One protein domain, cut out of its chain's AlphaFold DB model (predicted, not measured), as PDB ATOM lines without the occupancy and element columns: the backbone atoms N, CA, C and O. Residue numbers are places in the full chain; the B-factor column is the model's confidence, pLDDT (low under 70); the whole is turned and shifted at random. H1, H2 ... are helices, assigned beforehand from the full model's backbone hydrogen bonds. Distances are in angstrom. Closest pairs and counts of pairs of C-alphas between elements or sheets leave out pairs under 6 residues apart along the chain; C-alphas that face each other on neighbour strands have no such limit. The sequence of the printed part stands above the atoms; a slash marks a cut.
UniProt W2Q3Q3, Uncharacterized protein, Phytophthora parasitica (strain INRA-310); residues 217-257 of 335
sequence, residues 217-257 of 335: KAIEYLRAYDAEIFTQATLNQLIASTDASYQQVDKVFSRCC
ATOM      1  N   LYS A 217     130.644 204.375 163.219       63.31
ATOM      2  CA  LYS A 217     131.234 204.476 161.867       63.31
ATOM      3  C   LYS A 217     130.672 203.469 160.854       63.31
ATOM      4  O   LYS A 217     130.482 203.827 159.704       63.31
ATOM      5  N   ALA A 218     130.401 202.223 161.240       59.66
ATOM      6  CA  ALA A 218     129.834 201.218 160.333       59.66
ATOM      7  C   ALA A 218     128.396 201.573 159.921       59.66
ATOM      8  O   ALA A 218     128.005 201.348 158.780       59.66
ATOM      9  N   ILE A 219     127.634 202.184 160.833       62.88
ATOM     10  CA  ILE A 219     126.298 202.713 160.536       62.88
ATOM     11  C   ILE A 219     126.403 203.901 159.580       62.88
ATOM     12  O   ILE A 219     125.591 204.002 158.677       62.88
ATOM     13  N   GLU A 220     127.387 204.784 159.761       62.16
ATOM     14  CA  GLU A 220     127.636 205.927 158.875       62.16
ATOM     15  C   GLU A 220     128.031 205.481 157.460       62.16
ATOM     16  O   GLU A 220     127.460 205.983 156.500       62.16
ATOM     17  N   TYR A 221     128.890 204.463 157.317       60.16
ATOM     18  CA  TYR A 221     129.204 203.865 156.012       60.16
ATOM     19  C   TYR A 221     127.982 203.214 155.345       60.16
ATOM     20  O   TYR A 221     127.805 203.355 154.139       60.16
ATOM     21  N   LEU A 222     127.115 202.540 156.108       59.41
ATOM     22  CA  LEU A 222     125.881 201.944 155.575       59.41
ATOM     23  C   LEU A 222     124.828 203.002 155.214       59.41
ATOM     24  O   LEU A 222     124.171 202.888 154.186       59.41
ATOM     25  N   ARG A 223     124.688 204.060 156.022       56.50
ATOM     26  CA  ARG A 223     123.731 205.150 155.773       56.50
ATOM     27  C   ARG A 223     124.185 206.073 154.642       56.50
ATOM     28  O   ARG A 223     123.341 206.601 153.929       56.50
ATOM     29  N   ALA A 224     125.496 206.243 154.464       56.31
ATOM     30  CA  ALA A 224     126.069 206.882 153.283       56.31
ATOM     31  C   ALA A 224     125.763 206.066 152.017       56.31
ATOM     32  O   ALA A 224     125.425 206.648 150.996       56.31
ATOM     33  N   TYR A 225     125.762 204.730 152.111       54.53
ATOM     34  CA  TYR A 225     125.354 203.845 151.012       54.53
ATOM     35  C   TYR A 225     123.855 203.924 150.671       54.53
ATOM     36  O   TYR A 225     123.503 203.844 149.498       54.53
ATOM     37  N   ASP A 226     122.976 204.119 151.659       54.25
ATOM     38  CA  ASP A 226     121.535 204.308 151.410       54.25
ATOM     39  C   ASP A 226     121.204 205.703 150.842       54.25
ATOM     40  O   ASP A 226     120.242 205.856 150.088       54.25
ATOM     41  N   ALA A 227     121.992 206.733 151.182       55.75
ATOM     42  CA  ALA A 227     121.784 208.112 150.722       55.75
ATOM     43  C   ALA A 227     122.521 208.455 149.412       55.75
ATOM     44  O   ALA A 227     122.096 209.369 148.709       55.75
ATOM     45  N   GLU A 228     123.569 207.707 149.051       56.34
ATOM     46  CA  GLU A 228     124.222 207.710 147.731       56.34
ATOM     47  C   GLU A 228     123.770 206.502 146.894       56.34
ATOM     48  O   GLU A 228     124.555 205.793 146.279       56.34
ATOM     49  N   ILE A 229     122.458 206.261 146.909       56.91
ATOM     50  CA  ILE A 229     121.640 205.887 145.755       56.91
ATOM     51  C   ILE A 229     122.417 205.064 144.708       56.91
ATOM     52  O   ILE A 229     122.866 205.583 143.680       56.91
ATOM     53  N   PHE A 230     122.446 203.742 144.899       59.47
ATOM     54  CA  PHE A 230     122.313 202.846 143.753       59.47
ATOM     55  C   PHE A 230     121.010 203.239 143.044       59.47
ATOM     56  O   PHE A 230     119.926 202.740 143.347       59.47
ATOM     57  N   THR A 231     121.080 204.214 142.137       73.50
ATOM     58  CA  THR A 231     119.954 204.557 141.274       73.50
ATOM     59  C   THR A 231     119.589 203.285 140.526       73.50
ATOM     60  O   THR A 231     120.471 202.492 140.177       73.50
ATOM     61  N   GLN A 232     118.307 203.098 140.215       77.75
ATOM     62  CA  GLN A 232     117.888 202.005 139.333       77.75
ATOM     63  C   GLN A 232     118.761 201.956 138.063       77.75
ATOM     64  O   GLN A 232     119.088 200.880 137.579       77.75
ATOM     65  N   ALA A 233     119.219 203.118 137.580       81.38
ATOM     66  CA  ALA A 233     120.183 203.240 136.493       81.38
ATOM     67  C   ALA A 233     121.553 202.599 136.799       81.38
ATOM     68  O   ALA A 233     122.018 201.789 136.004       81.38
ATOM     69  N   THR A 234     122.186 202.892 137.941       83.12
ATOM     70  CA  THR A 234     123.453 202.238 138.338       83.12
ATOM     71  C   THR A 234     123.305 200.736 138.572       83.12
ATOM     72  O   THR A 234     124.195 199.975 138.199       83.12
ATOM     73  N   LEU A 235     122.171 200.286 139.120       85.12
ATOM     74  CA  LEU A 235     121.881 198.863 139.293       85.12
ATOM     75  C   LEU A 235     121.749 198.186 137.922       85.12
ATOM     76  O   LEU A 235     122.421 197.192 137.657       85.12
ATOM     77  N   ASN A 236     120.972 198.775 137.013       88.12
ATOM     78  CA  ASN A 236     120.836 198.285 135.642       88.12
ATOM     79  C   ASN A 236     122.186 198.268 134.904       88.12
ATOM     80  O   ASN A 236     122.480 197.318 134.183       88.12
ATOM     81  N   GLN A 237     123.035 199.279 135.108       92.25
ATOM     82  CA  GLN A 237     124.385 199.326 134.542       92.25
ATOM     83  C   GLN A 237     125.285 198.219 135.115       92.25
ATOM     84  O   GLN A 237     126.080 197.622 134.384       92.25
ATOM     85  N   LEU A 238     125.163 197.909 136.407       93.12
ATOM     86  CA  LEU A 238     125.912 196.822 137.033       93.12
ATOM     87  C   LEU A 238     125.453 195.453 136.514       93.12
ATOM     88  O   LEU A 238     126.299 194.619 136.199       93.12
ATOM     89  N   ILE A 239     124.142 195.245 136.353       92.06
ATOM     90  CA  ILE A 239     123.592 194.033 135.726       92.06
ATOM     91  C   ILE A 239     124.132 193.902 134.302       92.06
ATOM     92  O   ILE A 239     124.740 192.890 133.973       92.06
ATOM     93  N   ALA A 240     124.018 194.956 133.491       93.81
ATOM     94  CA  ALA A 240     124.480 194.935 132.108       93.81
ATOM     95  C   ALA A 240     125.991 194.668 131.989       93.81
ATOM     96  O   ALA A 240     126.423 193.922 131.111       93.81
ATOM     97  N   SER A 241     126.813 195.246 132.874       95.31
ATOM     98  CA  SER A 241     128.262 194.990 132.868       95.31
ATOM     99  C   SER A 241     128.615 193.581 133.355       95.31
ATOM    100  O   SER A 241     129.545 192.964 132.831       95.31
ATOM    101  N   THR A 242     127.839 193.034 134.292       95.75
ATOM    102  CA  THR A 242     127.965 191.647 134.753       95.75
ATOM    103  C   THR A 242     127.609 190.664 133.638       95.75
ATOM    104  O   THR A 242     128.397 189.764 133.351       95.75
ATOM    105  N   ASP A 243     126.492 190.877 132.942       94.75
ATOM    106  CA  ASP A 243     126.080 190.058 131.797       94.75
ATOM    107  C   ASP A 243     127.106 190.122 130.661       94.75
ATOM    108  O   ASP A 243     127.464 189.097 130.080       94.75
ATOM    109  N   ALA A 244     127.654 191.308 130.378       94.50
ATOM    110  CA  ALA A 244     128.716 191.465 129.387       94.50
ATOM    111  C   ALA A 244     129.985 190.672 129.760       94.50
ATOM    112  O   ALA A 244     130.614 190.072 128.883       94.50
ATOM    113  N   SER A 245     130.339 190.627 131.048       94.25
ATOM    114  CA  SER A 245     131.457 189.826 131.560       94.25
ATOM    115  C   SER A 245     131.200 188.322 131.408       94.25
ATOM    116  O   SER A 245     132.053 187.602 130.886       94.25
ATOM    117  N   TYR A 246     130.001 187.841 131.759       90.94
ATOM    118  CA  TYR A 246     129.624 186.439 131.541       90.94
ATOM    119  C   TYR A 246     129.654 186.061 130.058       90.94
ATOM    120  O   TYR A 246     130.261 185.058 129.698       90.94
ATOM    121  N   GLN A 247     129.127 186.910 129.173       90.75
ATOM    122  CA  GLN A 247     129.205 186.682 127.727       90.75
ATOM    123  C   GLN A 247     130.647 186.670 127.206       90.75
ATOM    124  O   GLN A 247     130.964 185.959 126.251       90.75
ATOM    125  N   GLN A 248     131.541 187.472 127.789       91.12
ATOM    126  CA  GLN A 248     132.960 187.444 127.440       91.12
ATOM    127  C   GLN A 248     133.593 186.107 127.835       91.12
ATOM    128  O   GLN A 248     134.343 185.530 127.045       91.12
ATOM    129  N   VAL A 249     133.269 185.607 129.025       87.94
ATOM    130  CA  VAL A 249     133.712 184.301 129.515       87.94
ATOM    131  C   VAL A 249     133.159 183.174 128.639       87.94
ATOM    132  O   VAL A 249     133.934 182.334 128.182       87.94
ATOM    133  N   ASP A 250     131.876 183.214 128.286       84.00
ATOM    134  CA  ASP A 250     131.255 182.244 127.380       84.00
ATOM    135  C   ASP A 250     131.913 182.253 125.997       84.00
ATOM    136  O   ASP A 250     132.189 181.196 125.429       84.00
ATOM    137  N   LYS A 251     132.259 183.429 125.456       84.75
ATOM    138  CA  LYS A 251     133.023 183.537 124.199       84.75
ATOM    139  C   LYS A 251     134.407 182.898 124.300       84.75
ATOM    140  O   LYS A 251     134.858 182.286 123.332       84.75
ATOM    141  N   VAL A 252     135.099 183.043 125.430       86.25
ATOM    142  CA  VAL A 252     136.396 182.383 125.663       86.25
ATOM    143  C   VAL A 252     136.215 180.868 125.734       86.25
ATOM    144  O   VAL A 252     136.928 180.147 125.040       86.25
ATOM    145  N   PHE A 253     135.226 180.379 126.481       77.12
ATOM    146  CA  PHE A 253     134.923 178.948 126.562       77.12
ATOM    147  C   PHE A 253     134.519 178.352 125.207       77.12
ATOM    148  O   PHE A 253     135.010 177.283 124.838       77.12
ATOM    149  N   SER A 254     133.738 179.094 124.420       76.81
ATOM    150  CA  SER A 254     133.336 178.728 123.057       76.81
ATOM    151  C   SER A 254     134.548 178.597 122.130       76.81
ATOM    152  O   SER A 254     134.663 177.633 121.376       76.81
ATOM    153  N   ARG A 255     135.507 179.531 122.218       76.94
ATOM    154  CA  ARG A 255     136.778 179.478 121.469       76.94
ATOM    155  C   ARG A 255     137.673 178.319 121.896       76.94
ATOM    156  O   ARG A 255     138.412 177.791 121.074       76.94
ATOM    157  N   CYS A 256     137.619 177.934 123.168       72.75
ATOM    158  CA  CYS A 256     138.382 176.816 123.712       72.75
ATOM    159  C   CYS A 256     137.687 175.453 123.530       72.75
ATOM    160  O   CYS A 256     138.186 174.463 124.062       72.75
ATOM    161  N   CYS A 257     136.560 175.386 122.805       60.66
ATOM    162  CA  CYS A 257     135.747 174.176 122.626       60.66
ATOM    163  C   CYS A 257     135.327 173.511 123.952       60.66
ATOM    164  O   CYS A 257     135.107 172.302 124.005       60.66
TER     165      CYS A 257
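This is residues 217 to 257 of the 335 residues of an uncharacterized protein of Phytophthora parasitica (strain INRA-310) (UniProt W2Q3Q3). One long straight helix, H2, makes most of the length, and the shorter H1 turns off from its first end as the short arm of an open L, with residues 228 to 231 at the corner. The printed part has 41 residues, with two named helices, H1 then H2, and no named strand; its class is all helix. It is extended, with a radius of gyration of the C-alphas of 16.5 A and spans of 49 by 22 by 6 A.

Look first at H2, residues 232 to 255, and then at H1, residues 217 to 227; the two are apart, with no C-alpha of the one within 8 A of the other. A tight link of 4 residues joins them. In both helices every O i to N i+4 pair is within hydrogen-bond range.

Find C-alpha 232 at (117.888, 202.005, 139.333); from there H2 runs 34.4 A to C-alpha 255 at (136.778, 179.478, 121.469). H1 begins at C-alpha 217, (131.234, 204.476, 161.867), and runs 15.1 A to C-alpha 227.

The two C-alphas farthest apart, those of Lys 217 and Cys 257, are 49.8 A apart. The printed part has no cut. Confidence is low, with pLDDT under 70, at residues 217 to 230 and at residue 257.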